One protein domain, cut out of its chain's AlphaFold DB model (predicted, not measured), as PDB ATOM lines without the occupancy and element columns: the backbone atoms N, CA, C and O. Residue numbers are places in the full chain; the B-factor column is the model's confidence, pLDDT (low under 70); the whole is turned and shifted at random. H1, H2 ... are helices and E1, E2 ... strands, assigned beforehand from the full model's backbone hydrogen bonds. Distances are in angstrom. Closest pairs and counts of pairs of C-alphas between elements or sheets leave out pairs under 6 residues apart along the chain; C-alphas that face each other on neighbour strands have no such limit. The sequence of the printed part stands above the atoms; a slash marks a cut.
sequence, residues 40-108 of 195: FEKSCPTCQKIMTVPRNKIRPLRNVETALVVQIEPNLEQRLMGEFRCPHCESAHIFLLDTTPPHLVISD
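Overview. This is residues 40 to 108 of the 195 residues of an uncharacterized protein of Candidatus Hydrogenedentes bacterium (UniProt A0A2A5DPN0). A three-stranded sheet, E3 E4 E5, makes the middle, with the hairpin E1 E2 at one end of the longest axis and helix H1 at the other. The 69 printed residues run E1 E2 H1 E3 E4 E5, both sheets antiparallel, class mixed, with 34 residues, under half, in named elements. The whole is compact, radius of gyration of the C-alphas 11.3 A, spans 29 by 21 by 17 A.

Along the chain. Find C-alpha 40 at (164.104, 164.471, 217.274), where E1, residues 40 to 43, begins; E2 is 50 to 54. H1, 63 to 72, runs 14.5 A; E3, 81 to 85, 13.6 A; E4, 92 to 96, 13.5 A. E5, 103 to 107, ends at (173.239, 157.935, 229.615).

Arrangement. In hairpin E1 E2, N 42 and O 51 are 2.9 A apart. H1, every O i to N i+4 pair within hydrogen-bond range, is on the sheet, height 9.8 A; its closest C-alphas to E3 are Thr 66 and Met 81, 7.1 A. E3 E4 E5 is a meander, antiparallel neighbours in turn: N 82 to O 95, 2.9 A; N 94 to O 106, 2.8 A.

Size, cuts and confidence. The printed part has no cut and no long link; pLDDT is under 70 at residues 62 to 68, 71 and 108.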
ATOM      1  N   PHE A  40     164.436 165.892 217.384       90.19
ATOM      2  CA  PHE A  40     164.104 164.471 217.274       90.19
ATOM      3  C   PHE A  40     163.625 163.948 218.630       90.19
ATOM      4  O   PHE A  40     163.842 164.595 219.653       90.19
ATOM      5  N   GLU A  41     162.973 162.790 218.639       91.81
ATOM      6  CA  GLU A  41     162.500 162.155 219.868       91.81
ATOM      7  C   GLU A  41     163.383 160.969 220.248       91.81
ATOM      8  O   GLU A  41     163.851 160.215 219.391       91.81
ATOM      9  N   LYS A  42     163.630 160.808 221.548       92.44
ATOM     10  CA  LYS A  42     164.377 159.675 222.095       92.44
ATOM     11  C   LYS A  42     163.856 159.336 223.485       92.44
ATOM     12  O   LYS A  42     163.652 160.232 224.295       92.44
ATOM     13  N   SER A  43     163.661 158.054 223.784       92.62
ATOM     14  CA  SER A  43     163.340 157.636 225.153       92.62
ATOM     15  C   SER A  43     164.549 157.844 226.068       92.62
ATOM     16  O   SER A  43     165.668 157.477 225.701       92.62
ATOM     17  N   CYS A  44     164.337 158.455 227.235       87.69
ATOM     18  CA  CYS A  44     165.346 158.559 228.283       87.69
ATOM     19  C   CYS A  44     165.497 157.190 228.961       87.69
ATOM     20  O   CYS A  44     164.538 156.732 229.577       87.69
ATOM     21  N   PRO A  45     166.666 156.533 228.923       85.94
ATOM     22  CA  PRO A  45     166.826 155.238 229.586       85.94
ATOM     23  C   PRO A  45     166.788 155.336 231.118       85.94
ATOM     24  O   PRO A  45     166.485 154.340 231.764       85.94
ATOM     25  N   THR A  46     167.028 156.517 231.703       81.00
ATOM     26  CA  THR A  46     166.985 156.720 233.160       81.00
ATOM     27  C   THR A  46     165.554 156.804 233.694       81.00
ATOM     28  O   THR A  46     165.200 156.090 234.625       81.00
ATOM     29  N   CYS A  47     164.706 157.665 233.114       87.19
ATOM     30  CA  CYS A  47     163.336 157.897 233.606       87.19
ATOM     31  C   CYS A  47     162.228 157.349 232.697       87.19
ATOM     32  O   CYS A  47     161.051 157.551 232.986       87.19
ATOM     33  N   GLN A  48     162.589 156.707 231.583       91.19
ATOM     34  CA  GLN A  48     161.695 156.061 230.609       91.19
ATOM     35  C   GLN A  48     160.692 156.993 229.904       91.19
ATOM     36  O   GLN A  48     159.875 156.543 229.102       91.19
ATOM     37  N   LYS A  49     160.767 158.307 230.144       90.38
ATOM     38  CA  LYS A  49     159.960 159.318 229.452       90.38
ATOM     39  C   LYS A  49     160.566 159.682 228.096       90.38
ATOM     40  O   LYS A  49     161.785 159.665 227.911       90.38
ATOM     41  N   ILE A  50     159.709 160.076 227.156       92.69
ATOM     42  CA  ILE A  50     160.130 160.550 225.832       92.69
ATOM     43  C   ILE A  50     160.747 161.948 225.963       92.69
ATOM     44  O   ILE A  50     160.134 162.876 226.497       92.69
ATOM     45  N   MET A  51     161.972 162.097 225.465       92.12
ATOM     46  CA  MET A  51     162.678 163.366 225.337       92.12
ATOM     47  C   MET A  51     162.491 163.911 223.926       92.12
ATOM     48  O   MET A  51     162.866 163.254 222.955       92.12
ATOM     49  N   THR A  52     162.003 165.142 223.807       92.88
ATOM     50  CA  THR A  52     162.145 165.929 222.579       92.88
ATOM     51  C   THR A  52     163.485 166.653 222.641       92.88
ATOM     52  O   THR A  52     163.678 167.511 223.498       92.88
ATOM     53  N   VAL A  53     164.416 166.305 221.753       90.69
ATOM     54  CA  VAL A  53     165.793 166.811 221.727       90.69
ATOM     55  C   VAL A  53     165.950 167.812 220.582       90.69
ATOM     56  O   VAL A  53     166.049 167.407 219.418       90.69
ATOM     57  N   PRO A  54     165.971 169.130 220.849       89.50
ATOM     58  CA  PRO A  54     166.294 170.124 219.837       89.50
ATOM     59  C   PRO A  54     167.778 170.021 219.473       89.50
ATOM     60  O   PRO A  54     168.639 170.087 220.347       89.50
ATOM     61  N   ARG A  55     168.108 169.911 218.182       86.69
ATOM     62  CA  ARG A  55     169.504 169.780 217.726       86.69
ATOM     63  C   ARG A  55     170.371 170.967 218.145       86.69
ATOM     64  O   ARG A  55     171.536 170.785 218.464       86.69
ATOM     65  N   ASN A  56     169.795 172.167 218.192       85.44
ATOM     66  CA  ASN A  56     170.467 173.389 218.647       85.44
ATOM     67  C   ASN A  56     170.685 173.459 220.169       85.44
ATOM     68  O   ASN A  56     171.337 174.384 220.642       85.44
ATOM     69  N   LYS A  57     170.103 172.534 220.941       84.94
ATOM     70  CA  LYS A  57     170.302 172.416 222.392       84.94
ATOM     71  C   LYS A  57     171.294 171.317 222.759       84.94
ATOM     72  O   LYS A  57     171.611 171.186 223.936       84.94
ATOM     73  N   ILE A  58     171.790 170.558 221.781       87.69
ATOM     74  CA  ILE A  58     172.886 169.625 222.010       87.69
ATOM     75  C   ILE A  58     174.175 170.434 222.083       87.69
ATOM     76  O   ILE A  58     174.561 171.096 221.118       87.69
ATOM     77  N   ARG A  59     174.826 170.394 223.242       87.31
ATOM     78  CA  ARG A  59     176.088 171.083 223.482       87.31
ATOM     79  C   ARG A  59     177.232 170.163 223.058       87.31
ATOM     80  O   ARG A  59     177.342 169.083 223.629       87.31
ATOM     81  N   PRO A  60     178.097 170.555 222.111       83.44
ATOM     82  CA  PRO A  60     179.283 169.769 221.791       83.44
ATOM     83  C   PRO A  60     180.135 169.529 223.044       83.44
ATOM     84  O   PRO A  60     180.331 170.452 223.845       83.44
ATOM     85  N   LEU A  61     180.615 168.296 223.210       75.69
ATOM     86  CA  LEU A  61     181.553 167.971 224.278       75.69
ATOM     87  C   LEU A  61     182.901 168.637 224.005       75.69
ATOM     88  O   LEU A  61     183.377 168.678 222.869       75.69
ATOM     89  N   ARG A  62     183.519 169.163 225.059       69.94
ATOM     90  CA  ARG A  62     184.900 169.656 225.027       69.94
ATOM     91  C   ARG A  62     185.862 168.496 225.281       69.94
ATOM     92  O   ARG A  62     185.475 167.489 225.862       69.94
ATOM     93  N   ASN A  63     187.133 168.663 224.913       57.19
ATOM     94  CA  ASN A  63     188.168 167.615 224.948       57.19
ATOM     95  C   ASN A  63     188.194 166.777 226.237       57.19
ATOM     96  O   ASN A  63     188.396 165.569 226.194       57.19
ATOM     97  N   VAL A  64     187.969 167.407 227.387       53.75
ATOM     98  CA  VAL A  64     187.978 166.724 228.682       53.75
ATOM     99  C   VAL A  64     186.733 165.868 228.900       53.75
ATOM    100  O   VAL A  64     186.830 164.738 229.365       53.75
ATOM    101  N   GLU A  65     185.565 166.391 228.545       61.00
ATOM    102  CA  GLU A  65     184.290 165.684 228.649       61.00
ATOM    103  C   GLU A  65     184.271 164.500 227.674       61.00
ATOM    104  O   GLU A  65     183.867 163.399 228.037       61.00
ATOM    105  N   THR A  66     184.822 164.702 226.473       64.94
ATOM    106  CA  THR A  66     185.110 163.642 225.502       64.94
ATOM    107  C   THR A  66     186.041 162.584 226.099       64.94
ATOM    108  O   THR A  66     185.750 161.399 225.987       64.94
ATOM    109  N   ALA A  67     187.121 162.970 226.788       57.84
ATOM    110  CA  ALA A  67     188.039 162.014 227.410       57.84
ATOM    111  C   ALA A  67     187.382 161.184 228.528       57.84
ATOM    112  O   ALA A  67     187.708 160.009 228.685       57.84
ATOM    113  N   LEU A  68     186.450 161.764 229.294       60.22
ATOM    114  CA  LEU A  68     185.672 161.027 230.298       60.22
ATOM    115  C   LEU A  68     184.742 160.005 229.646       60.22
ATOM    116  O   LEU A  68     184.656 158.870 230.105       60.22
ATOM    117  N   VAL A  69     184.101 160.388 228.545       70.06
ATOM    118  CA  VAL A  69     183.251 159.488 227.764       70.06
ATOM    119  C   VAL A  69     184.061 158.351 227.137       70.06
ATOM    120  O   VAL A  69     183.679 157.196 227.283       70.06
ATOM    121  N   VAL A  70     185.206 158.649 226.518       70.12
ATOM    122  CA  VAL A  70     186.108 157.639 225.932       70.12
ATOM    123  C   VAL A  70     186.700 156.725 227.008       70.12
ATOM    124  O   VAL A  70     186.947 155.554 226.759       70.12
ATOM    125  N   GLN A  71     186.896 157.207 228.238       64.56
ATOM    126  CA  GLN A  71     187.311 156.337 229.338       64.56
ATOM    127  C   GLN A  71     186.246 155.281 229.685       64.56
ATOM    128  O   GLN A  71     186.609 154.173 230.076       64.56
ATOM    129  N   ILE A  72     184.959 155.623 229.572       71.12
ATOM    130  CA  ILE A  72     183.843 154.696 229.808       71.12
ATOM    131  C   ILE A  72     183.660 153.769 228.599       71.12
ATOM    132  O   ILE A  72     183.481 152.570 228.777       71.12
ATOM    133  N   GLU A  73     183.739 154.322 227.387       79.62
ATOM    134  CA  GLU A  73     183.467 153.628 226.126       79.62
ATOM    135  C   GLU A  73     184.596 153.945 225.112       79.62
ATOM    136  O   GLU A  73     184.495 154.894 224.324       79.62
ATOM    137  N   PRO A  74     185.724 153.196 225.154       73.62
ATOM    138  CA  PRO A  74     186.952 153.521 224.411       73.62
ATOM    139  C   PRO A  74     186.822 153.543 222.887       73.62
ATOM    140  O   PRO A  74     187.580 154.226 222.208       73.62
ATOM    141  N   ASN A  75     185.847 152.831 222.330       84.44
ATOM    142  CA  ASN A  75     185.550 152.812 220.894       84.44
ATOM    143  C   ASN A  75     184.950 154.134 220.360       84.44
ATOM    144  O   ASN A  75     184.778 154.272 219.147       84.44
ATOM    145  N   LEU A  76     184.613 155.094 221.232       82.25
ATOM    146  CA  LEU A  76     184.120 156.421 220.848       82.25
ATOM    147  C   LEU A  76     185.249 157.431 220.612       82.25
ATOM    148  O   LEU A  76     184.985 158.619 220.408       82.25
ATOM    149  N   GLU A  77     186.506 156.984 220.641       77.62
ATOM    150  CA  GLU A  77     187.662 157.815 220.326       77.62
ATOM    151  C   GLU A  77     187.492 158.496 218.955       77.62
ATOM    152  O   GLU A  77     187.015 157.891 217.995       77.62
ATOM    153  N   GLN A  78     187.843 159.785 218.869       79.44
ATOM    154  CA  GLN A  78     187.742 160.617 217.655       79.44
ATOM    155  C   GLN A  78     186.318 160.831 217.102       79.44
ATOM    156  O   GLN A  78     186.146 161.449 216.051       79.44
ATOM    157  N   ARG A  79     185.273 160.373 217.800       85.50
ATOM    158  CA  ARG A  79     183.885 160.601 217.387       85.50
ATOM    159  C   ARG A  79     183.397 161.976 217.832       85.50
ATOM    160  O   ARG A  79     183.699 162.444 218.931       85.50
ATOM    161  N   LEU A  80     182.577 162.617 216.998       88.62
ATOM    162  CA  LEU A  80     181.951 163.888 217.360       88.62
ATOM    163  C   LEU A  80     180.797 163.630 218.335       88.62
ATOM    164  O   LEU A  80     179.811 162.991 217.972       88.62
ATOM    165  N   MET A  81     180.906 164.152 219.555       90.06
ATOM    166  CA  MET A  81     179.947 163.913 220.636       90.06
ATOM    167  C   MET A  81     179.338 165.205 221.174       90.06
ATOM    168  O   MET A  81     179.954 166.272 221.145       90.06
ATOM    169  N   GLY A  82     178.121 165.107 221.701       87.50
ATOM    170  CA  GLY A  82     177.447 166.209 222.373       87.50
ATOM    171  C   GLY A  82     176.562 165.755 223.521       87.50
ATOM    172  O   GLY A  82     176.008 164.662 223.501       87.50
ATOM    173  N   GLU A  83     176.419 166.620 224.516       87.94
ATOM    174  CA  GLU A  83     175.560 166.423 225.677       87.94
ATOM    175  C   GLU A  83     174.189 167.060 225.452       87.94
ATOM    176  O   GLU A  83     174.064 168.189 224.965       87.94
ATOM    177  N   PHE A  84     173.150 166.359 225.887       88.75
ATOM    178  CA  PHE A  84     171.833 166.925 226.129       88.75
ATOM    179  C   PHE A  84     171.282 166.399 227.454       88.75
ATOM    180  O   PHE A  84     171.451 165.226 227.777       88.75
ATOM    181  N   ARG A  85     170.611 167.257 228.222       85.12
ATOM    182  CA  ARG A  85     170.016 166.878 229.509       85.12
ATOM    183  C   ARG A  85     168.545 166.557 229.346       85.12
ATOM    184  O   ARG A  85     167.810 167.325 228.726       85.12
ATOM    185  N   CYS A  86     168.117 165.436 229.917       81.75
ATOM    186  CA  CYS A  86     166.713 165.061 229.922       81.75
ATOM    187  C   CYS A  86     165.885 166.152 230.625       81.75
ATOM    188  O   CYS A  86     166.168 166.462 231.780       81.75
ATOM    189  N   PRO A  87     164.829 166.702 230.000       82.12
ATOM    190  CA  PRO A  87     164.000 167.727 230.638       82.12
ATOM    191  C   PRO A  87     163.143 167.184 231.791       82.12
ATOM    192  O   PRO A  87     162.537 167.964 232.515       82.12
ATOM    193  N   HIS A  88     163.053 165.857 231.946       82.69
ATOM    194  CA  HIS A  88     162.196 165.223 232.951       82.69
ATOM    195  C   HIS A  88     162.931 164.791 234.218       82.69
ATOM    196  O   HIS A  88     162.321 164.775 235.281       82.69
ATOM    197  N   CYS A  89     164.189 164.364 234.101       79.56
ATOM    198  CA  CYS A  89     164.986 163.840 235.217       79.56
ATOM    199  C   CYS A  89     166.396 164.431 235.288       79.56
ATOM    200  O   CYS A  89     167.201 163.976 236.090       79.56
ATOM    201  N   GLU A  90     166.710 165.393 234.417       76.38
ATOM    202  CA  GLU A  90     167.972 166.145 234.371       76.38
ATOM    203  C   GLU A  90     169.249 165.325 234.121       76.38
ATOM    204  O   GLU A  90     170.331 165.905 234.004       76.38
ATOM    205  N   SER A  91     169.128 164.007 233.936       75.00
ATOM    206  CA  SER A  91     170.232 163.124 233.561       75.00
ATOM    207  C   SER A  91     170.893 163.592 232.264       75.00
ATOM    208  O   SER A  91     170.217 163.923 231.282       75.00
ATOM    209  N   ALA A  92     172.226 163.621 232.262       81.88
ATOM    210  CA  ALA A  92     173.015 163.976 231.091       81.88
ATOM    211  C   ALA A  92     173.065 162.803 230.107       81.88
ATOM    212  O   ALA A  92     173.253 161.659 230.495       81.88
ATOM    213  N   HIS A  93     172.912 163.071 228.818       87.31
ATOM    214  CA  HIS A  93     172.918 162.058 227.772       87.31
ATOM    215  C   HIS A  93     173.905 162.454 226.684       87.31
ATOM    216  O   HIS A  93     173.869 163.585 226.197       87.31
ATOM    217  N   ILE A  94     174.771 161.522 226.294       90.44
ATOM    218  CA  ILE A  94     175.790 161.741 225.271       90.44
ATOM    219  C   ILE A  94     175.316 161.158 223.949       90.44
ATOM    220  O   ILE A  94     174.983 159.976 223.848       90.44
ATOM    221  N   PHE A  95     175.308 162.009 222.932       92.94
ATOM    222  CA  PHE A  95     174.922 161.689 221.571       92.94
ATOM    223  C   PHE A  95     176.126 161.769 220.643       92.94
ATOM    224  O   PHE A  95     176.902 162.719 220.708       92.94
ATOM    225  N   LEU A  96     176.219 160.821 219.719       92.38
ATOM    226  CA  LEU A  96     177.056 160.928 218.533       92.38
ATOM    227  C   LEU A  96     176.406 161.895 217.547       92.38
ATOM    228  O   LEU A  96     175.246 161.724 217.170       92.38
ATOM    229  N   LEU A  97     177.141 162.932 217.159       89.75
ATOM    230  CA  LEU A  97     176.668 164.006 216.283       89.75
ATOM    231  C   LEU A  97     177.047 163.786 214.819       89.75
ATOM    232  O   LEU A  97     176.527 164.474 213.943       89.75
ATOM    233  N   ASP A  98     177.941 162.839 214.555       87.81
ATOM    234  CA  ASP A  98     178.329 162.421 213.211       87.81
ATOM    235  C   ASP A  98     177.314 161.467 212.555       87.81
ATOM    236  O   ASP A  98     177.394 161.204 211.357       87.81
ATOM    237  N   THR A  99     176.303 161.004 213.299       85.75
ATOM    238  CA  THR A  99     175.171 160.235 212.769       85.75
ATOM    239  C   THR A  99     173.926 161.106 212.585       85.75
ATOM    240  O   THR A  99     173.687 162.085 213.296       85.75
ATOM    241  N   THR A 100     173.071 160.742 211.624       85.12
ATOM    242  CA  THR A 100     171.763 161.387 211.428       85.12
ATOM    243  C   THR A 100     170.648 160.334 211.417       85.12
ATOM    244  O   THR A 100     170.586 159.563 210.465       85.12
ATOM    245  N   PRO A 101     169.744 160.318 212.422       82.31
ATOM    246  CA  PRO A 101     169.701 161.198 213.599       82.31
ATOM    247  C   PRO A 101     170.878 160.971 214.578       82.31
ATOM    248  O   PRO A 101     171.533 159.928 214.500       82.31
ATOM    249  N   PRO A 102     171.165 161.930 215.486       88.12
ATOM    250  CA  PRO A 102     172.172 161.744 216.521       88.12
ATOM    251  C   PRO A 102     171.880 160.496 217.353       88.12
ATOM    252  O   PRO A 102     170.741 160.276 217.778       88.12
ATOM    253  N   HIS A 103     172.896 159.669 217.568       90.44
ATOM    254  CA  HIS A 103     172.746 158.383 218.238       90.44
ATOM    255  C   HIS A 103     173.112 158.500 219.718       90.44
ATOM    256  O   HIS A 103     174.236 158.863 220.049       90.44
ATOM    257  N   LEU A 104     172.170 158.191 220.613       90.88
ATOM    258  CA  LEU A 104     172.426 158.127 222.055       90.88
ATOM    259  C   LEU A 104     173.387 156.970 222.350       90.88
ATOM    260  O   LEU A 104     173.057 155.831 222.032       90.88
ATOM    261  N   VAL A 105     174.529 157.259 222.968       89.88
ATOM    262  CA  VAL A 105     175.553 156.253 223.297       89.88
ATOM    263  C   VAL A 105     175.727 156.049 224.789       89.88
ATOM    264  O   VAL A 105     175.820 154.913 225.235       89.88
ATOM    265  N   ILE A 106     175.708 157.128 225.570       83.56
ATOM    266  CA  ILE A 106     175.854 157.048 227.023       83.56
ATOM    267  C   ILE A 106     174.725 157.823 227.674       83.56
ATOM    268  O   ILE A 106     174.319 158.888 227.208       83.56
ATOM    269  N   SER A 107     174.203 157.267 228.757       80.50
ATOM    270  CA  SER A 107     173.239 157.935 229.615       80.50
ATOM    271  C   SER A 107     173.794 158.012 231.010       80.50
ATOM    272  O   SER A 107     174.268 157.016 231.538       80.50
ATOM    273  N   ASP A 108     173.731 159.218 231.543       68.75
ATOM    274  CA  ASP A 108     174.310 159.618 232.808       68.75
ATOM    275  C   ASP A 108     175.794 159.227 232.924       68.75
ATOM    276  O   ASP A 108     176.151 158.388 233.748       68.75
TER     277      ASP A 108